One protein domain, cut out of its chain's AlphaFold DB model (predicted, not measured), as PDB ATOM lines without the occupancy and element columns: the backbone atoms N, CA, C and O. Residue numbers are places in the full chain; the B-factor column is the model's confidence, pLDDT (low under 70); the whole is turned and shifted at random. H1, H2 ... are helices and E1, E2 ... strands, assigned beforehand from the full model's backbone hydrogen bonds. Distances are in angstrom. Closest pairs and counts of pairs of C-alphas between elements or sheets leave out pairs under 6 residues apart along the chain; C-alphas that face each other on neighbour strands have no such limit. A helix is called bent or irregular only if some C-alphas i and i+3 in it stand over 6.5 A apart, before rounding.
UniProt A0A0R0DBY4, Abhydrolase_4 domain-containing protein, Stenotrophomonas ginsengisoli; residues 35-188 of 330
ATOM      1  N   LYS A  35     510.390 536.431 573.447       96.19
ATOM      2  CA  LYS A  35     509.618 535.645 574.402       96.19
ATOM      3  C   LYS A  35     510.327 535.641 575.750       96.19
ATOM      4  O   LYS A  35     511.542 535.483 575.829       96.19
ATOM      5  N   LEU A  36     509.562 535.796 576.825       97.19
ATOM      6  CA  LEU A  36     510.086 535.748 578.187       97.19
ATOM      7  C   LEU A  36     510.421 534.302 578.586       97.19
ATOM      8  O   LEU A  36     509.498 533.491 578.610       97.19
ATOM      9  N   PRO A  37     511.677 533.962 578.939       97.56
ATOM     10  CA  PRO A  37     512.086 532.591 579.255       97.56
ATOM     11  C   PRO A  37     511.196 531.862 580.264       97.56
ATOM     12  O   PRO A  37     510.800 530.726 580.013       97.56
ATOM     13  N   LEU A  38     510.796 532.527 581.356       97.88
ATOM     14  CA  LEU A  38     509.969 531.893 582.387       97.88
ATOM     15  C   LEU A  38     508.552 531.552 581.906       97.88
ATOM     16  O   LEU A  38     507.891 530.734 582.538       97.88
ATOM     17  N   ALA A  39     508.087 532.101 580.779       96.56
ATOM     18  CA  ALA A  39     506.809 531.694 580.201       96.56
ATOM     19  C   ALA A  39     506.827 530.223 579.752       96.56
ATOM     20  O   ALA A  39     505.829 529.525 579.923       96.56
ATOM     21  N   ALA A  40     507.957 529.716 579.240       96.88
ATOM     22  CA  ALA A  40     508.087 528.291 578.929       96.88
ATOM     23  C   ALA A  40     508.056 527.434 580.197       96.88
ATOM     24  O   ALA A  40     507.419 526.382 580.206       96.88
ATOM     25  N   ASP A  41     508.712 527.874 581.272       98.25
ATOM     26  CA  ASP A  41     508.669 527.187 582.564       98.25
ATOM     27  C   ASP A  41     507.242 527.141 583.132       98.25
ATOM     28  O   ASP A  41     506.803 526.088 583.596       98.25
ATOM     29  N   THR A  42     506.486 528.240 583.034       97.62
ATOM     30  CA  THR A  42     505.067 528.285 583.419       97.62
ATOM     31  C   THR A  42     504.234 527.306 582.594       97.62
ATOM     32  O   THR A  42     503.528 526.479 583.167       97.62
ATOM     33  N   VAL A  43     504.368 527.313 581.263       97.38
ATOM     34  CA  VAL A  43     503.613 526.393 580.396       97.38
ATOM     35  C   VAL A  43     504.002 524.932 580.646       97.38
ATOM     36  O   VAL A  43     503.136 524.059 580.613       97.38
ATOM     37  N   LEU A  44     505.272 524.638 580.950       98.44
ATOM     38  CA  LEU A  44     505.692 523.300 581.377       98.44
ATOM     39  C   LEU A  44     504.998 522.886 582.682       98.44
ATOM     40  O   LEU A  44     504.544 521.744 582.789       98.44
ATOM     41  N   ALA A  45     504.921 523.786 583.665       98.12
ATOM     42  CA  ALA A  45     504.262 523.520 584.940       98.12
ATOM     43  C   ALA A  45     502.754 523.276 584.760       98.12
ATOM     44  O   ALA A  45     502.222 522.309 585.310       98.12
ATOM     45  N   ASP A  46     502.083 524.072 583.929       97.31
ATOM     46  CA  ASP A  46     500.663 523.895 583.617       97.31
ATOM     47  C   ASP A  46     500.410 522.589 582.850       97.31
ATOM     48  O   ASP A  46     499.495 521.824 583.174       97.31
ATOM     49  N   LEU A  47     501.273 522.263 581.881       97.94
ATOM     50  CA  LEU A  47     501.229 520.986 581.170       97.94
ATOM     51  C   LEU A  47     501.464 519.802 582.119       97.94
ATOM     52  O   LEU A  47     500.850 518.750 581.943       97.94
ATOM     53  N   ALA A  48     502.316 519.957 583.139       98.12
ATOM     54  CA  ALA A  48     502.575 518.919 584.133       98.12
ATOM     55  C   ALA A  48     501.314 518.560 584.931       98.12
ATOM     56  O   ALA A  48     501.091 517.382 585.206       98.12
ATOM     57  N   LEU A  49     500.459 519.540 585.248       97.25
ATOM     58  CA  LEU A  49     499.176 519.287 585.911       97.25
ATOM     59  C   LEU A  49     498.263 518.414 585.040       97.25
ATOM     60  O   LEU A  49     497.713 517.426 585.525       97.25
ATOM     61  N   VAL A  50     498.174 518.727 583.745       96.38
ATOM     62  CA  VAL A  50     497.387 517.957 582.767       96.38
ATOM     63  C   VAL A  50     497.967 516.558 582.541       96.38
ATOM     64  O   VAL A  50     497.230 515.582 582.386       96.38
ATOM     65  N   ALA A  51     499.293 516.440 582.500       97.50
ATOM     66  CA  ALA A  51     499.979 515.173 582.284       97.50
ATOM     67  C   ALA A  51     499.856 514.241 583.504       97.50
ATOM     68  O   ALA A  51     499.716 513.027 583.330       97.50
ATOM     69  N   ARG A  52     499.827 514.798 584.723       97.75
ATOM     70  CA  ARG A  52     499.616 514.048 585.969       97.75
ATOM     71  C   ARG A  52     498.280 513.314 585.979       97.75
ATOM     72  O   ARG A  52     498.240 512.132 586.296       97.75
ATOM     73  N   GLU A  53     497.205 513.960 585.527       96.25
ATOM     74  CA  GLU A  53     495.883 513.321 585.387       96.25
ATOM     75  C   GLU A  53     495.881 512.131 584.408       96.25
ATOM     76  O   GLU A  53     494.948 511.330 584.386       96.25
ATOM     77  N   GLN A  54     496.939 511.994 583.604       96.31
ATOM     78  CA  GLN A  54     497.121 510.952 582.598       96.31
ATOM     79  C   GLN A  54     498.293 510.006 582.925       96.31
ATOM     80  O   GLN A  54     498.751 509.277 582.040       96.31
ATOM     81  N   GLY A  55     498.765 510.006 584.181       96.81
ATOM     82  CA  GLY A  55     499.767 509.072 584.709       96.81
ATOM     83  C   GLY A  55     501.227 509.522 584.596       96.81
ATOM     84  O   GLY A  55     502.128 508.720 584.838       96.81
ATOM     85  N   PHE A  56     501.492 510.780 584.228       97.19
ATOM     86  CA  PHE A  56     502.841 511.359 584.213       97.19
ATOM     87  C   PHE A  56     503.047 512.266 585.434       97.19
ATOM     88  O   PHE A  56     502.895 513.482 585.352       97.19
ATOM     89  N   GLU A  57     503.391 511.662 586.573       95.19
ATOM     90  CA  GLU A  57     503.372 512.313 587.896       95.19
ATOM     91  C   GLU A  57     504.341 513.501 588.072       95.19
ATOM     92  O   GLU A  57     504.037 514.428 588.819       95.19
ATOM     93  N   ASP A  58     505.501 513.496 587.404       96.06
ATOM     94  CA  ASP A  58     506.575 514.480 587.634       96.06
ATOM     95  C   ASP A  58     507.203 514.990 586.324       96.06
ATOM     96  O   ASP A  58     508.396 514.832 586.064       96.06
ATOM     97  N   LEU A  59     506.392 515.598 585.451       98.25
ATOM     98  CA  LEU A  59     506.868 516.099 584.153       98.25
ATOM     99  C   LEU A  59     507.991 517.145 584.281       98.25
ATOM    100  O   LEU A  59     508.982 517.108 583.542       98.25
ATOM    101  N   THR A  60     507.862 518.060 585.242       98.44
ATOM    102  CA  THR A  60     508.859 519.115 585.476       98.44
ATOM    103  C   THR A  60     510.166 518.531 586.016       98.44
ATOM    104  O   THR A  60     511.250 518.894 585.550       98.44
ATOM    105  N   GLY A  61     510.102 517.583 586.957       98.44
ATOM    106  CA  GLY A  61     511.290 516.906 587.466       98.44
ATOM    107  C   GLY A  61     511.955 516.007 586.425       98.44
ATOM    108  O   GLY A  61     513.183 516.043 586.321       98.44
ATOM    109  N   MET A  62     511.185 515.293 585.591       98.50
ATOM    110  CA  MET A  62     511.725 514.538 584.448       98.50
ATOM    111  C   MET A  62     512.508 515.462 583.508       98.50
ATOM    112  O   MET A  62     513.657 515.173 583.176       98.50
ATOM    113  N   THR A  63     511.940 516.623 583.158       98.75
ATOM    114  CA  THR A  63     512.624 517.645 582.343       98.75
ATOM    115  C   THR A  63     513.959 518.049 582.967       98.75
ATOM    116  O   THR A  63     515.003 517.988 582.314       98.75
ATOM    117  N   ARG A  64     513.959 518.398 584.259       98.75
ATOM    118  CA  ARG A  64     515.170 518.805 584.984       98.75
ATOM    119  C   ARG A  64     516.238 517.708 584.988       98.75
ATOM    120  O   ARG A  64     517.411 518.012 584.783       98.75
ATOM    121  N   ARG A  65     515.852 516.449 585.215       98.69
ATOM    122  CA  ARG A  65     516.779 515.307 585.272       98.69
ATOM    123  C   ARG A  65     517.355 514.965 583.900       98.69
ATOM    124  O   ARG A  65     518.561 514.751 583.807       98.69
ATOM    125  N   VAL A  66     516.542 514.980 582.842       98.75
ATOM    126  CA  VAL A  66     517.011 514.790 581.458       98.75
ATOM    127  C   VAL A  66     518.021 515.874 581.080       98.75
ATOM    128  O   VAL A  66     519.130 515.556 580.652       98.75
ATOM    129  N   LEU A  67     517.697 517.150 581.314       98.69
ATOM    130  CA  LEU A  67     518.619 518.252 581.025       98.69
ATOM    131  C   LEU A  67     519.903 518.166 581.865       98.69
ATOM    132  O   LEU A  67     520.984 518.433 581.350       98.69
ATOM    133  N   ALA A  68     519.817 517.761 583.137       98.50
ATOM    134  CA  ALA A  68     520.991 517.578 583.990       98.50
ATOM    135  C   ALA A  68     521.929 516.469 583.482       98.50
ATOM    136  O   ALA A  68     523.141 516.675 583.486       98.50
ATOM    137  N   LYS A  69     521.391 515.339 583.000       98.44
ATOM    138  CA  LYS A  69     522.189 514.275 582.363       98.44
ATOM    139  C   LYS A  69     522.896 514.795 581.105       98.44
ATOM    140  O   LYS A  69     524.104 514.634 580.973       98.44
ATOM    141  N   LEU A  70     522.173 515.512 580.243       98.50
ATOM    142  CA  LEU A  70     522.711 516.062 578.990       98.50
ATOM    143  C   LEU A  70     523.745 517.187 579.175       98.50
ATOM    144  O   LEU A  70     524.469 517.513 578.236       98.50
ATOM    145  N   ARG A  71     523.819 517.807 580.364       97.56
ATOM    146  CA  ARG A  71     524.905 518.742 580.719       97.56
ATOM    147  C   ARG A  71     526.225 518.027 580.989       97.56
ATOM    148  O   ARG A  71     527.271 518.650 580.857       97.56
ATOM    149  N   GLN A  72     526.171 516.764 581.408       97.88
ATOM    150  CA  GLN A  72     527.357 515.971 581.724       97.88
ATOM    151  C   GLN A  72     527.900 515.285 580.474       97.88
ATOM    152  O   GLN A  72     529.104 515.309 580.240       97.88
ATOM    153  N   GLU A  73     527.013 514.711 579.661       97.31
ATOM    154  CA  GLU A  73     527.396 513.972 578.462       97.31
ATOM    155  C   GLU A  73     526.347 514.141 577.347       97.31
ATOM    156  O   GLU A  73     525.146 514.025 577.615       97.31
ATOM    157  N   PRO A  74     526.763 514.410 576.094       98.44
ATOM    158  CA  PRO A  74     525.860 514.389 574.948       98.44
ATOM    159  C   PRO A  74     525.192 513.023 574.768       98.44
ATOM    160  O   PRO A  74     525.816 511.982 574.955       98.44
ATOM    161  N   ALA A  75     523.941 513.019 574.318       98.44
ATOM    162  CA  ALA A  75     523.232 511.790 573.983       98.44
ATOM    163  C   ALA A  75     523.262 511.513 572.479       98.44
ATOM    164  O   ALA A  75     523.382 512.422 571.651       98.44
ATOM    165  N   ARG A  76     523.083 510.240 572.123       98.44
ATOM    166  CA  ARG A  76     522.805 509.786 570.759       98.44
ATOM    167  C   ARG A  76     521.437 509.122 570.731       98.44
ATOM    168  O   ARG A  76     521.117 508.335 571.615       98.44
ATOM    169  N   GLY A  77     520.656 509.416 569.701       98.06
ATOM    170  CA  GLY A  77     519.378 508.752 569.462       98.06
ATOM    171  C   GLY A  77     519.102 508.586 567.976       98.06
ATOM    172  O   GLY A  77     519.681 509.284 567.134       98.06
ATOM    173  N   ARG A  78     518.208 507.654 567.655       97.69
ATOM    174  CA  ARG A  78     517.759 507.355 566.300       97.69
ATOM    175  C   ARG A  78     516.336 507.858 566.107       97.69
ATOM    176  O   ARG A  78     515.399 507.387 566.739       97.69
ATOM    177  N   SER A  79     516.143 508.808 565.198       94.94
ATOM    178  CA  SER A  79     514.825 509.403 565.020       94.94
ATOM    179  C   SER A  79     513.822 508.452 564.373       94.94
ATOM    180  O   SER A  79     514.042 507.930 563.280       94.94
ATOM    181  N   LEU A  80     512.656 508.336 565.004       88.31
ATOM    182  CA  LEU A  80     511.512 507.583 564.491       88.31
ATOM    183  C   LEU A  80     510.719 508.355 563.424       88.31
ATOM    184  O   LEU A  80     509.947 507.755 562.683       88.31
ATOM    185  N   MET A  81     510.923 509.672 563.327       87.62
ATOM    186  CA  MET A  81     510.190 510.566 562.418       87.62
ATOM    187  C   MET A  81     511.031 511.016 561.213       87.62
ATOM    188  O   MET A  81     510.477 511.457 560.213       87.62
ATOM    189  N   HIS A  82     512.354 510.828 561.257       90.25
ATOM    190  CA  HIS A  82     513.286 511.231 560.194       90.25
ATOM    191  C   HIS A  82     513.987 510.014 559.578       90.25
ATOM    192  O   HIS A  82     515.212 509.950 559.503       90.25
ATOM    193  N   ARG A  83     513.202 509.005 559.171       90.19
ATOM    194  CA  ARG A  83     513.674 507.789 558.468       90.19
ATOM    195  C   ARG A  83     514.819 507.053 559.182       90.19
ATOM    196  O   ARG A  83     515.707 506.499 558.539       90.19
ATOM    197  N   GLY A  84     514.815 507.045 560.514       92.56
ATOM    198  CA  GLY A  84     515.858 506.384 561.291       92.56
ATOM    199  C   GLY A  84     517.196 507.121 561.295       92.56
ATOM    200  O   GLY A  84     518.198 506.475 561.598       92.56
ATOM    201  N   ARG A  85     517.236 508.418 560.943       96.75
ATOM    202  CA  ARG A  85     518.445 509.249 561.029       96.75
ATOM    203  C   ARG A  85     518.926 509.312 562.473       96.75
ATOM    204  O   ARG A  85     518.152 509.626 563.377       96.75
ATOM    205  N   GLU A  86     520.203 509.024 562.675       97.94
ATOM    206  CA  GLU A  86     520.853 509.180 563.971       97.94
ATOM    207  C   GLU A  86     521.356 510.609 564.162       97.94
ATOM    208  O   GLU A  86     521.769 511.275 563.211       97.94
ATOM    209  N   VAL A  87     521.335 511.075 565.406       98.19
ATOM    210  CA  VAL A  87     521.871 512.382 565.783       98.19
ATOM    211  C   VAL A  87     522.528 512.307 567.155       98.19
ATOM    212  O   VAL A  87     522.037 511.621 568.050       98.19
ATOM    213  N   THR A  88     523.642 513.023 567.303       98.50
ATOM    214  CA  THR A  88     524.233 513.353 568.605       98.50
ATOM    215  C   THR A  88     523.854 514.782 568.974       98.50
ATOM    216  O   THR A  88     523.913 515.682 568.124       98.50
ATOM    217  N   PHE A  89     523.435 514.985 570.216       98.56
ATOM    218  CA  PHE A  89     522.912 516.261 570.682       98.56
ATOM    219  C   PHE A  89     523.228 516.498 572.161       98.56
ATOM    220  O   PHE A  89     523.336 515.559 572.950       98.56
ATOM    221  N   GLY A  90     523.417 517.768 572.518       98.38
ATOM    222  CA  GLY A  90     523.728 518.190 573.885       98.38
ATOM    223  C   GLY A  90     522.520 518.770 574.618       98.38
ATOM    224  O   GLY A  90     521.400 518.784 574.107       98.38
ATOM    225  N   VAL A  91     522.763 519.315 575.815       98.50
ATOM    226  CA  VAL A  91     521.725 519.996 576.609       98.50
ATOM    227  C   VAL A  91     521.029 521.116 575.832       98.50
ATOM    228  O   VAL A  91     519.812 521.228 575.912       98.50
ATOM    229  N   TYR A  92     521.769 521.909 575.052       97.88
ATOM    230  CA  TYR A  92     521.197 523.063 574.361       97.88
ATOM    231  C   TYR A  92     520.222 522.652 573.250       97.88
ATOM    232  O   TYR A  92     519.125 523.193 573.165       97.88
ATOM    233  N   ASP A  93     520.557 521.617 572.468       98.06
ATOM    234  CA  ASP A  93     519.625 521.025 571.499       98.06
ATOM    235  C   ASP A  93     518.331 520.550 572.175       98.06
ATOM    236  O   ASP A  93     517.238 520.749 571.647       98.06
ATOM    237  N   ALA A  94     518.445 519.923 573.351       98.44
ATOM    238  CA  ALA A  94     517.287 519.456 574.099       98.44
ATOM    239  C   ALA A  94     516.456 520.616 574.663       98.44
ATOM    240  O   ALA A  94     515.232 520.548 574.609       98.44
ATOM    241  N   GLN A  95     517.087 521.689 575.150       98.56
ATOM    242  CA  GLN A  95     516.376 522.897 575.583       98.56
ATOM    243  C   GLN A  95     515.582 523.510 574.425       98.56
ATOM    244  O   GLN A  95     514.392 523.768 574.595       98.56
ATOM    245  N   LEU A  96     516.190 523.647 573.240       97.81
ATOM    246  CA  LEU A  96     515.508 524.109 572.024       97.81
ATOM    247  C   LEU A  96     514.331 523.201 571.652       97.81
ATOM    248  O   LEU A  96     513.217 523.677 571.438       97.81
ATOM    249  N   ALA A  97     514.560 521.888 571.610       98.12
ATOM    250  CA  ALA A  97     513.546 520.905 571.243       98.12
ATOM    251  C   ALA A  97     512.356 520.886 572.215       98.12
ATOM    252  O   ALA A  97     511.206 520.849 571.777       98.12
ATOM    253  N   ILE A  98     512.618 520.932 573.523       98.25
ATOM    254  CA  ILE A  98     511.572 520.908 574.550       98.25
ATOM    255  C   ILE A  98     510.807 522.235 574.562       98.25
ATOM    256  O   ILE A  98     509.578 522.213 574.538       98.25
ATOM    257  N   ALA A  99     511.501 523.377 574.519       97.44
ATOM    258  CA  ALA A  99     510.855 524.687 574.458       97.44
ATOM    259  C   ALA A  99     509.973 524.824 573.204       97.44
ATOM    260  O   ALA A  99     508.819 525.239 573.296       97.44
ATOM    261  N   ALA A 100     510.458 524.385 572.036       95.56
ATOM    262  CA  ALA A 100     509.662 524.364 570.811       95.56
ATOM    263  C   ALA A 100     508.431 523.445 570.926       95.56
ATOM    264  O   ALA A 100     507.358 523.792 570.422       95.56
ATOM    265  N   ALA A 101     508.563 522.303 571.611       96.12
ATOM    266  CA  ALA A 101     507.477 521.350 571.810       96.12
ATOM    267  C   ALA A 101     506.343 521.889 572.696       96.12
ATOM    268  O   ALA A 101     505.193 521.489 572.510       96.12
ATOM    269  N   LEU A 102     506.630 522.827 573.602       96.12
ATOM    270  CA  LEU A 102     505.608 523.537 574.379       96.12
ATOM    271  C   LEU A 102     504.756 524.474 573.513       96.12
ATOM    272  O   LEU A 102     503.693 524.902 573.941       96.12
ATOM    273  N   GLY A 103     505.188 524.789 572.292       91.25
ATOM    274  CA  GLY A 103     504.520 525.774 571.452       91.25
ATOM    275  C   GLY A 103     503.286 525.283 570.693       91.25
ATOM    276  O   GLY A 103     502.613 526.113 570.100       91.25
ATOM    277  N   ARG A 104     502.993 523.976 570.630       90.56
ATOM    278  CA  ARG A 104     501.851 523.425 569.864       90.56
ATOM    279  C   ARG A 104     501.223 522.231 570.567       90.56
ATOM    280  O   ARG A 104     501.927 521.469 571.228       90.56
ATOM    281  N   ARG A 105     499.922 522.007 570.356       92.44
ATOM    282  CA  ARG A 105     499.199 520.883 570.971       92.44
ATOM    283  C   ARG A 105     499.833 519.541 570.624       92.44
ATOM    284  O   ARG A 105     500.096 518.735 571.512       92.44
ATOM    285  N   SER A 106     500.083 519.296 569.339       90.31
ATOM    286  CA  SER A 106     500.596 518.005 568.856       90.31
ATOM    287  C   SER A 106     501.920 517.607 569.514       90.31
ATOM    288  O   SER A 106     502.099 516.458 569.910       90.31
ATOM    289  N   THR A 107     502.832 518.559 569.707       93.00
ATOM    290  CA  THR A 107     504.117 518.315 570.367       93.00
ATOM    291  C   THR A 107     503.997 518.261 571.890       93.00
ATOM    292  O   THR A 107     504.673 517.443 572.513       93.00
ATOM    293  N   GLN A 108     503.088 519.030 572.499       95.94
ATOM    294  CA  GLN A 108     502.771 518.910 573.928       95.94
ATOM    295  C   GLN A 108     502.236 517.516 574.278       95.94
ATOM    296  O   GLN A 108     502.639 516.943 575.285       95.94
ATOM    297  N   GLN A 109     501.396 516.929 573.418       94.88
ATOM    298  CA  GLN A 109     500.885 515.561 573.584       94.88
ATOM    299  C   GLN A 109     502.005 514.508 573.597       94.88
ATOM    300  O   GLN A 109     501.872 513.462 574.230       94.88
ATOM    301  N   MET A 110     503.115 514.765 572.902       95.44
ATOM    302  CA  MET A 110     504.264 513.858 572.827       95.44
ATOM    303  C   MET A 110     505.232 514.019 573.997       95.44
ATOM    304  O   MET A 110     505.913 513.062 574.371       95.44
ATOM    305  N   LEU A 111     505.331 515.231 574.538       97.62
ATOM    306  CA  LEU A 111     506.427 515.638 575.407       97.62
ATOM    307  C   LEU A 111     506.574 514.776 576.679       97.62
ATOM    308  O   LEU A 111     507.705 514.386 576.977       97.62
ATOM    309  N   PRO A 112     505.502 514.382 577.397       98.06
ATOM    310  CA  PRO A 112     505.649 513.512 578.567       98.06
ATOM    311  C   PRO A 112     506.264 512.147 578.253       98.06
ATOM    312  O   PRO A 112     507.111 511.665 579.006       98.06
ATOM    313  N   LEU A 113     505.900 511.547 577.117       97.88
ATOM    314  CA  LEU A 113     506.500 510.297 576.652       97.88
ATOM    315  C   LEU A 113     507.974 510.486 576.284       97.88
ATOM    316  O   LEU A 113     508.806 509.680 576.684       97.88
ATOM    317  N   VAL A 114     508.288 511.562 575.554       98.19
ATOM    318  CA  VAL A 114     509.665 511.907 575.164       98.19
ATOM    319  C   VAL A 114     510.563 512.006 576.397       98.19
ATOM    320  O   VAL A 114     511.654 511.443 576.411       98.19
ATOM    321  N   LEU A 115     510.100 512.707 577.434       98.69
ATOM    322  CA  LEU A 115     510.866 512.936 578.656       98.69
ATOM    323  C   LEU A 115     511.004 511.674 579.509       98.69
ATOM    324  O   LEU A 115     512.088 511.422 580.029       98.69
ATOM    325  N   ARG A 116     509.947 510.861 579.609       98.38
ATOM    326  CA  ARG A 116     509.993 509.566 580.300       98.38
ATOM    327  C   ARG A 116     511.006 508.617 579.656       98.38
ATOM    328  O   ARG A 116     511.820 508.024 580.359       98.38
ATOM    329  N   ASP A 117     510.964 508.482 578.332       98.12
ATOM    330  CA  ASP A 117     511.873 507.596 577.598       98.12
ATOM    331  C   ASP A 117     513.327 508.106 577.716       98.12
ATOM    332  O   ASP A 117     514.228 507.336 578.059       98.12
ATOM    333  N   ALA A 118     513.548 509.419 577.562       98.50
ATOM    334  CA  ALA A 118     514.870 510.031 577.713       98.50
ATOM    335  C   ALA A 118     515.431 509.881 579.138       98.50
ATOM    336  O   ALA A 118     516.625 509.644 579.321       98.50
ATOM    337  N   GLU A 119     514.584 509.969 580.168       97.81
ATOM    338  CA  GLU A 119     514.993 509.726 581.552       97.81
ATOM    339  C   GLU A 119     515.491 508.289 581.757       97.81
ATOM    340  O   GLU A 119     516.478 508.088 582.477       97.81
ATOM    341  N   ALA A 120     514.872 507.318 581.081       97.56
ATOM    342  CA  ALA A 120     515.276 505.912 581.067       97.56
ATOM    343  C   ALA A 120     516.488 505.616 580.155       97.56
ATOM    344  O   ALA A 120     516.963 504.482 580.124       97.56
ATOM    345  N   GLY A 121     517.017 506.620 579.446       97.88
ATOM    346  CA  GLY A 121     518.170 506.494 578.548       97.88
ATOM    347  C   GLY A 121     517.819 506.177 577.091       97.88
ATOM    348  O   GLY A 121     518.725 506.012 576.277       97.88
ATOM    349  N   ASP A 122     516.531 506.118 576.742       98.25
ATOM    350  CA  ASP A 122     516.057 505.979 575.363       98.25
ATOM    351  C   ASP A 122     515.796 507.368 574.763       98.25
ATOM    352  O   ASP A 122     514.784 508.022 575.019       98.25
ATOM    353  N   TYR A 123     516.739 507.837 573.952       98.44
ATOM    354  CA  TYR A 123     516.733 509.194 573.411       98.44
ATOM    355  C   TYR A 123     516.084 509.319 572.022       98.44
ATOM    356  O   TYR A 123     516.135 510.395 571.428       98.44
ATOM    357  N   ASP A 124     515.455 508.274 571.476       97.94
ATOM    358  CA  ASP A 124     514.988 508.245 570.076       97.94
ATOM    359  C   ASP A 124     513.879 509.267 569.766       97.94
ATOM    360  O   ASP A 124     513.836 509.892 568.693       97.94
ATOM    361  N   LEU A 125     512.961 509.470 570.713       97.31
ATOM    362  CA  LEU A 125     511.900 510.468 570.569       97.31
ATOM    363  C   LEU A 125     512.445 511.889 570.717       97.31
ATOM    364  O   LEU A 125     512.081 512.761 569.930       97.31
ATOM    365  N   LEU A 126     513.373 512.114 571.653       98.44
ATOM    366  CA  LEU A 126     514.021 513.417 571.809       98.44
ATOM    367  C   LEU A 126     514.884 513.751 570.585       98.44
ATOM    368  O   LEU A 126     514.800 514.858 570.067       98.44
ATOM    369  N   ALA A 127     515.610 512.770 570.044       98.44
ATOM    370  CA  ALA A 127     516.328 512.880 568.778       98.44
ATOM    371  C   ALA A 127     515.401 513.299 567.626       98.44
ATOM    372  O   ALA A 127     515.797 514.080 566.765       98.44
ATOM    373  N   SER A 128     514.154 512.821 567.619       96.69
ATOM    374  CA  SER A 128     513.162 513.232 566.619       96.69
ATOM    375  C   SER A 128     512.783 514.705 566.750       96.69
ATOM    376  O   SER A 128     512.754 515.398 565.738       96.69
ATOM    377  N   LEU A 129     512.563 515.206 567.969       97.06
ATOM    378  CA  LEU A 129     512.287 516.630 568.185       97.06
ATOM    379  C   LEU A 129     513.505 517.511 567.862       97.06
ATOM    380  O   LEU A 129     513.359 518.541 567.212       97.06
ATOM    381  N   VAL A 130     514.711 517.082 568.248       98.06
ATOM    382  CA  VAL A 130     515.964 517.793 567.941       98.06
ATOM    383  C   VAL A 130     516.164 517.931 566.436       98.06
ATOM    384  O   VAL A 130     516.490 519.011 565.949       98.06
ATOM    385  N   LEU A 131     515.960 516.850 565.682       96.81
ATOM    386  CA  LEU A 131     516.094 516.896 564.230       96.81
ATOM    387  C   LEU A 131     515.058 517.807 563.572       96.81
ATOM    388  O   LEU A 131     515.439 518.546 562.670       96.81
ATOM    389  N   ALA A 132     513.813 517.803 564.055       94.06
ATOM    390  CA  ALA A 132     512.777 518.701 563.550       94.06
ATOM    391  C   ALA A 132     513.166 520.177 563.750       94.06
ATOM    392  O   ALA A 132     513.044 520.982 562.828       94.06
ATOM    393  N   VAL A 133     513.709 520.527 564.923       94.56
ATOM    394  CA  VAL A 133     514.192 521.890 565.194       94.56
ATOM    395  C   VAL A 133     515.399 522.247 564.325       94.56
ATOM    396  O   VAL A 133     515.423 523.323 563.734       94.56
ATOM    397  N   ARG A 134     516.390 521.356 564.191       94.06
ATOM    398  CA  ARG A 134     517.574 521.610 563.349       94.06
ATOM    399  C   ARG A 134     517.219 521.796 561.873       94.06
ATOM    400  O   ARG A 134     517.832 522.630 561.217       94.06
ATOM    401  N   GLU A 135     516.248 521.044 561.357       91.69
ATOM    402  CA  GLU A 135     515.754 521.218 559.985       91.69
ATOM    403  C   GLU A 135     515.075 522.575 559.808       91.69
ATOM    404  O   GLU A 135     515.411 523.296 558.873       91.69
ATOM    405  N   GLN A 136     514.220 522.979 560.753       86.88
ATOM    406  CA  GLN A 136     513.588 524.299 560.725       86.88
ATOM    407  C   GLN A 136     514.620 525.440 560.769       86.88
ATOM    408  O   GLN A 136     514.485 526.427 560.053       86.88
ATOM    409  N   LEU A 137     515.672 525.300 561.579       86.19
ATOM    410  CA  LEU A 137     516.772 526.268 561.655       86.19
ATOM    411  C   LEU A 137     517.654 526.288 560.396       86.19
ATOM    412  O   LEU A 137     518.413 527.232 560.204       86.19
ATOM    413  N   GLY A 138     517.582 525.266 559.540       80.50
ATOM    414  CA  GLY A 138     518.256 525.250 558.242       80.50
ATOM    415  C   GLY A 138     517.552 526.094 557.172       80.50
ATOM    416  O   GLY A 138     518.133 526.337 556.115       80.50
ATOM    417  N   GLU A 139     516.324 526.553 557.431       78.88
ATOM    418  CA  GLU A 139     515.461 527.229 556.461       78.88
ATOM    419  C   GLU A 139     515.120 528.663 556.909       78.88
ATOM    420  O   GLU A 139     514.032 528.950 557.410       78.88
ATOM    421  N   PHE A 140     516.041 529.610 556.695       79.31
ATOM    422  CA  PHE A 140     515.771 531.024 556.975       79.31
ATOM    423  C   PHE A 140     515.033 531.707 555.831       79.31
ATOM    424  O   PHE A 140     515.500 531.772 554.693       79.31
ATOM    425  N   ARG A 141     513.877 532.287 556.156       85.62
ATOM    426  CA  ARG A 141     513.094 533.095 555.223       85.62
ATOM    427  C   ARG A 141     513.385 534.570 555.482       85.62
ATOM    428  O   ARG A 141     513.224 535.046 556.600       85.62
ATOM    429  N   ALA A 142     513.758 535.296 554.429       89.25
ATOM    430  CA  ALA A 142     514.132 536.709 554.528       89.25
ATOM    431  C   ALA A 142     513.009 537.593 555.098       89.25
ATOM    432  O   ALA A 142     513.278 538.493 555.882       89.25
ATOM    433  N   MET A 143     511.754 537.325 554.720       91.50
ATOM    434  CA  MET A 143     510.621 538.167 555.114       91.50
ATOM    435  C   MET A 143     510.309 538.066 556.625       91.50
ATOM    436  O   MET A 143     510.343 539.109 557.268       91.50
ATOM    437  N   PRO A 144     510.127 536.873 557.239       90.06
ATOM    438  CA  PRO A 144     510.001 536.755 558.698       90.06
ATOM    439  C   PRO A 144     511.182 537.347 559.473       90.06
ATOM    440  O   PRO A 144     510.965 538.074 560.428       90.06
ATOM    441  N   LEU A 145     512.422 537.128 559.021       91.25
ATOM    442  CA  LEU A 145     513.586 537.722 559.682       91.25
ATOM    443  C   LEU A 145     513.552 539.259 559.641       91.25
ATOM    444  O   LEU A 145     513.814 539.910 560.645       91.25
ATOM    445  N   ALA A 146     513.203 539.846 558.494       93.44
ATOM    446  CA  ALA A 146     513.041 541.293 558.374       93.44
ATOM    447  C   ALA A 146     511.909 541.831 559.258       93.44
ATOM    448  O   ALA A 146     512.043 542.917 559.814       93.44
ATOM    449  N   MET A 147     510.826 541.068 559.414       94.19
ATOM    450  CA  MET A 147     509.742 541.397 560.335       94.19
ATOM    451  C   MET A 147     510.189 541.360 561.794       94.19
ATOM    452  O   MET A 147     509.919 542.318 562.505       94.19
ATOM    453  N   ASP A 148     510.903 540.316 562.222       93.75
ATOM    454  CA  ASP A 148     511.404 540.204 563.598       93.75
ATOM    455  C   ASP A 148     512.376 541.348 563.924       93.75
ATOM    456  O   ASP A 148     512.287 541.958 564.989       93.75
ATOM    457  N   VAL A 149     513.262 541.712 562.985       94.88
ATOM    458  CA  VAL A 149     514.161 542.869 563.155       94.88
ATOM    459  C   VAL A 149     513.385 544.189 563.213       94.88
ATOM    460  O   VAL A 149     513.684 545.027 564.063       94.88
ATOM    461  N   ALA A 150     512.372 544.366 562.360       95.06
ATOM    462  CA  ALA A 150     511.528 545.561 562.359       95.06
ATOM    463  C   ALA A 150     510.724 545.717 563.647       95.06
ATOM    464  O   ALA A 150     510.683 546.813 564.213       95.06
ATOM    465  N   SER A 151     510.131 544.627 564.129       95.31
ATOM    466  CA  SER A 151     509.443 544.588 565.414       95.31
ATOM    467  C   SER A 151     510.409 544.863 566.565       95.31
ATOM    468  O   SER A 151     510.081 545.631 567.475       95.31
ATOM    469  N   GLY A 152     511.630 544.330 566.471       93.38
ATOM    470  CA  GLY A 152     512.734 544.609 567.374       93.38
ATOM    471  C   GLY A 152     512.393 544.276 568.823       93.38
ATOM    472  O   GLY A 152     511.569 543.421 569.127       93.38
ATOM    473  N   GLN A 153     513.062 544.950 569.748       93.00
ATOM    474  CA  GLN A 153     512.837 544.766 571.180       93.00
ATOM    475  C   GLN A 153     513.317 545.996 571.945       93.00
ATOM    476  O   GLN A 153     514.272 546.662 571.524       93.00
ATOM    477  N   SER A 154     512.674 546.330 573.058       95.38
ATOM    478  CA  SER A 154     513.132 547.406 573.934       95.38
ATOM    479  C   SER A 154     514.348 546.976 574.772       95.38
ATOM    480  O   SER A 154     514.547 545.783 575.033       95.38
ATOM    481  N   PRO A 155     515.176 547.923 575.256       95.00
ATOM    482  CA  PRO A 155     516.226 547.614 576.230       95.00
ATOM    483  C   PRO A 155     515.681 546.937 577.496       95.00
ATOM    484  O   PRO A 155     516.323 546.045 578.048       95.00
ATOM    485  N   HIS A 156     514.479 547.327 577.931       95.88
ATOM    486  CA  HIS A 156     513.807 546.728 579.080       95.88
ATOM    487  C   HIS A 156     513.442 545.260 578.823       95.88
ATOM    488  O   HIS A 156     513.773 544.400 579.641       95.88
ATOM    489  N   ARG A 157     512.831 544.949 577.670       96.56
ATOM    490  CA  ARG A 157     512.515 543.566 577.290       96.56
ATOM    491  C   ARG A 157     513.778 542.712 577.220       96.56
ATOM    492  O   ARG A 157     513.764 541.604 577.754       96.56
ATOM    493  N   ARG A 158     514.873 543.238 576.657       95.75
ATOM    494  CA  ARG A 158     516.179 542.553 576.647       95.75
ATOM    495  C   ARG A 158     516.626 542.160 578.048       95.75
ATOM    496  O   ARG A 158     516.906 540.996 578.309       95.75
ATOM    497  N   ALA A 159     516.648 543.137 578.954       97.81
ATOM    498  CA  ALA A 159     517.110 542.941 580.319       97.81
ATOM    499  C   ALA A 159     516.240 541.926 581.076       97.81
ATOM    500  O   ALA A 159     516.763 541.103 581.827       97.81
ATOM    501  N   MET A 160     514.919 541.939 580.853       97.88
ATOM    502  CA  MET A 160     514.018 540.929 581.415       97.88
ATOM    503  C   MET A 160     514.336 539.526 580.900       97.88
ATOM    504  O   MET A 160     514.391 538.594 581.698       97.88
ATOM    505  N   VAL A 161     514.543 539.368 579.590       97.94
ATOM    506  CA  VAL A 161     514.890 538.078 578.980       97.94
ATOM    507  C   VAL A 161     516.216 537.564 579.536       97.94
ATOM    508  O   VAL A 161     516.272 536.443 580.031       97.94
ATOM    509  N   GLU A 162     517.252 538.401 579.566       97.50
ATOM    510  CA  GLU A 162     518.565 538.047 580.122       97.50
ATOM    511  C   GLU A 162     518.502 537.662 581.605       97.50
ATOM    512  O   GLU A 162     519.208 536.752 582.048       97.50
ATOM    513  N   ALA A 163     517.676 538.353 582.397       98.50
ATOM    514  CA  ALA A 163     517.473 538.022 583.801       98.50
ATOM    515  C   ALA A 163     516.765 536.670 583.951       98.50
ATOM    516  O   ALA A 163     517.269 535.785 584.637       98.50
ATOM    517  N   GLN A 164     515.642 536.486 583.258       98.50
ATOM    518  CA  GLN A 164     514.829 535.275 583.333       98.50
ATOM    519  C   GLN A 164     515.532 534.032 582.780       98.50
ATOM    520  O   GLN A 164     515.340 532.935 583.300       98.50
ATOM    521  N   ALA A 165     516.379 534.183 581.759       98.12
ATOM    522  CA  ALA A 165     517.133 533.077 581.176       98.12
ATOM    523  C   ALA A 165     518.086 532.409 582.186       98.12
ATOM    524  O   ALA A 165     518.427 531.241 582.020       98.12
ATOM    525  N   LYS A 166     518.506 533.116 583.244       98.00
ATOM    526  CA  LYS A 166     519.362 532.553 584.305       98.00
ATOM    527  C   LYS A 166     518.616 531.552 585.188       98.00
ATOM    528  O   LYS A 166     519.233 530.612 585.682       98.00
ATOM    529  N   ASP A 167     517.310 531.752 585.349       97.56
ATOM    530  CA  ASP A 167     516.455 530.947 586.223       97.56
ATOM    531  C   ASP A 167     515.634 529.900 585.450       97.56
ATOM    532  O   ASP A 167     515.244 528.877 586.017       97.56
ATOM    533  N   SER A 168     515.398 530.126 584.153       98.31
ATOM    534  CA  SER A 168     514.652 529.215 583.280       98.31
ATOM    535  C   SER A 168     515.368 527.878 583.069       98.31
ATOM    536  O   SER A 168     516.574 527.817 582.802       98.31
ATOM    537  N   LEU A 169     514.606 526.778 583.066       98.06
ATOM    538  CA  LEU A 169     515.105 525.459 582.664       98.06
ATOM    539  C   LEU A 169     515.626 525.440 581.223       98.06
ATOM    540  O   LEU A 169     516.493 524.624 580.890       98.06
ATOM    541  N   PHE A 170     515.120 526.332 580.375       98.12
ATOM    542  CA  PHE A 170     515.403 526.374 578.945       98.12
ATOM    543  C   PHE A 170     516.415 527.453 578.559       98.12
ATOM    544  O   PHE A 170     516.828 527.505 577.403       98.12
ATOM    545  N   GLY A 171     516.858 528.283 579.509       97.19
ATOM    546  CA  GLY A 171     517.648 529.466 579.184       97.19
ATOM    547  C   GLY A 171     516.906 530.350 578.182       97.19
ATOM    548  O   GLY A 171     515.692 530.498 578.263       97.19
ATOM    549  N   ASP A 172     517.620 530.879 577.193       95.25
ATOM    550  CA  ASP A 172     517.029 531.710 576.135       95.25
ATOM    551  C   ASP A 172     516.601 530.916 574.880       95.25
ATOM    552  O   ASP A 172     516.474 531.448 573.778       95.25
ATOM    553  N   ALA A 173     516.383 529.602 575.016       95.81
ATOM    554  CA  ALA A 173     516.118 528.711 573.885       95.81
ATOM    555  C   ALA A 173     514.879 529.099 573.054       95.81
ATOM    556  O   ALA A 173     514.836 528.816 571.861       95.81
ATOM    557  N   MET A 174     513.873 529.750 573.649       92.94
ATOM    558  CA  MET A 174     512.683 530.191 572.909       92.94
ATOM    559  C   MET A 174     512.964 531.278 571.875       92.94
ATOM    560  O   MET A 174     512.211 531.385 570.909       92.94
ATOM    561  N   ASN A 175     514.002 532.086 572.093       94.56
ATOM    562  CA  ASN A 175     514.320 533.202 571.214       94.56
ATOM    563  C   ASN A 175     515.281 532.783 570.104       94.56
ATOM    564  O   ASN A 175     515.206 533.320 569.002       94.56
ATOM    565  N   PHE A 176     516.107 531.753 570.321       93.38
ATOM    566  CA  PHE A 176     517.041 531.288 569.301       93.38
ATOM    567  C   PHE A 176     516.342 530.981 567.958       93.38
ATOM    568  O   PHE A 176     515.395 530.188 567.921       93.38
ATOM    569  N   PRO A 177     516.827 531.541 566.833       90.56
ATOM    570  CA  PRO A 177     518.102 532.247 566.670       90.56
ATOM    571  C   PRO A 177     518.003 533.782 566.692       90.56
ATOM    572  O   PRO A 177     519.003 534.457 566.465       90.56
ATOM    573  N   PHE A 178     516.828 534.354 566.936       90.19
ATOM    574  CA  PHE A 178     516.659 535.795 567.093       90.19
ATOM    575  C   PHE A 178     516.986 536.212 568.548       90.19
ATOM    576  O   PHE A 178     516.703 535.468 569.479       90.19
ATOM    577  N   PRO A 179     517.640 537.356 568.812       90.06
ATOM    578  CA  PRO A 179     518.080 538.390 567.875       90.06
ATOM    579  C   PRO A 179     519.425 538.105 567.181       90.06
ATOM    580  O   PRO A 179     519.834 538.877 566.322       90.06
ATOM    581  N   MET A 180     520.099 536.993 567.492       89.25
ATOM    582  CA  MET A 180     521.496 536.713 567.097       89.25
ATOM    583  C   MET A 180     521.750 536.765 565.585       89.25
ATOM    584  O   MET A 180     522.846 537.116 565.158       89.25
ATOM    585  N   ILE A 181     520.756 536.401 564.771       89.25
ATOM    586  CA  ILE A 181     520.863 536.428 563.302       89.25
ATOM    587  C   ILE A 181     520.387 537.740 562.664       89.25
ATOM    588  O   ILE A 181     520.492 537.882 561.451       89.25
ATOM    589  N   GLY A 182     519.823 538.667 563.443       86.56
ATOM    590  CA  GLY A 182     519.342 539.961 562.951       86.56
ATOM    591  C   GLY A 182     520.432 541.033 562.896       86.56
ATOM    592  O   GLY A 182     520.393 541.921 562.040       86.56
ATOM    593  N   ASP A 183     521.422 540.935 563.784       80.69
ATOM    594  CA  ASP A 183     522.485 541.927 563.923       80.69
ATOM    595  C   ASP A 183     523.366 542.009 562.665       80.69
ATOM    596  O   ASP A 183     523.802 541.009 562.098       80.69
ATOM    597  N   GLY A 184     523.656 543.234 562.219       81.38
ATOM    598  CA  GLY A 184     524.565 543.487 561.092       81.38
ATOM    599  C   GLY A 184     523.965 543.294 559.694       81.38
ATOM    600  O   GLY A 184     524.659 543.548 558.711       81.38
ATOM    601  N   LEU A 185     522.684 542.926 559.572       86.69
ATOM    602  CA  LEU A 185     522.017 542.748 558.271       86.69
ATOM    603  C   LEU A 185     521.567 544.055 557.594       86.69
ATOM    604  O   LEU A 185     521.086 544.023 556.463       86.69
ATOM    605  N   GLY A 186     521.693 545.205 558.267       89.06
ATOM    606  CA  GLY A 186     521.239 546.502 557.741       89.06
ATOM    607  C   GLY A 186     519.715 546.617 557.593       89.06
ATOM    608  O   GLY A 186     519.229 547.485 556.870       89.06
ATOM    609  N   LEU A 187     518.968 545.730 558.254       91.81
ATOM    610  CA  LEU A 187     517.511 545.756 558.322       91.81
ATOM    611  C   LEU A 187     517.046 546.855 559.289       91.81
ATOM    612  O   LEU A 187     517.761 547.236 560.215       91.81
ATOM    613  N   VAL A 188     515.852 547.390 559.042       93.75
ATOM    614  CA  VAL A 188     515.295 548.515 559.804       93.75
ATOM    615  C   VAL A 188     514.670 548.002 561.095       93.75
ATOM    616  O   VAL A 188     513.835 547.114 561.017       93.75
TER     617      VAL A 188
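This is residues 35 to 188 of the 330 residues of the protein "Abhydrolase_4 domain-containing protein" of Stenotrophomonas ginsengisoli (UniProt A0A0R0DBY4). Picture a core of crossed helices, H2, H3, H4 and H5, with H3 in its middle, H1 packed on H2 and the small strand hairpin E1 E2 beside H5. At the other end of the longest axis lie H6, which touches no helix, and the first residues of H7, whose last residue, Ala 165, comes back to meet the first residues of H1 at Pro 37, while residues 166 to 188, with no named element, run from H7 toward H3 and then out past H6. The printed part has 154 residues, mostly helix, in the order H1 H2 E1 E2 H3 H4 H5 H6 H7, with one antiparallel sheet, E1 - E2. It is compact, with a radius of gyration of the C-alphas of 16.2 A and spans of 48 by 33 by 30 A.

Find C-alpha 37 at (512.086, 532.591, 579.255); from there H1 runs over residues 37 to 52, 23.3 A. H2, residues 59 to 72, is 20.6 A long. Next come strands E1, residues 75 to 78, and E2, residues 86 to 89. H3 is residues 91 to 101; H4, residues 105 to 119, is 22.0 A long and irregular, with C-alphas 109 and 112 standing 7.2 A apart. H5, residues 124 to 137, is 20.0 A long and begins at C-alpha 124, (514.988, 508.245, 570.076). Then follow H6, residues 142 to 151, and H7, residues 155 to 165, which ends at C-alpha 165, (517.133, 533.077, 581.176).

Start at H1: residues 59 to 60 of H2 alone touch it, the closest C-alphas being Ala 48 and Leu 59, 5.1 A, at a steep tilt of 55 degrees. H2 touches H4, closest at the C-alphas of Val 66 and Glu 119, 5.5 A. E1 and E2 form an antiparallel hairpin; look at N 75 and O 89, 2.9 A, and N 87 and O 77, 3.0 A, within hydrogen-bond range. H3 touches H5, about perpendicular at 83 degrees, closest at the C-alphas of Ala 97 and Val 130, 5.1 A. H3 and H4 form a helical hairpin, at a shallow tilt of 32 degrees, only just short of steep. The closest C-alphas of E1 and H5, Gly 77 and Asp 124, are 4.5 A apart. H5 and H6 are apart, as are H6 and H7. H7 touches H1 at residues 37 to 38 alone, closest at the C-alphas of Pro 37 and Ala 165, 5.4 A. Every O i to N i+4 pair is within hydrogen-bond range in H3, H5, H6 and H7, against 11 of 12 in H1, 9 of 10 in H2 and 8 of 11 in H4.

The two farthest C-alphas, Gly 55 and Gly 186, are 50.9 A apart. The printed part has no cut and no long link between named elements. Its mean pLDDT is 95.3, and no printed residue is under 70.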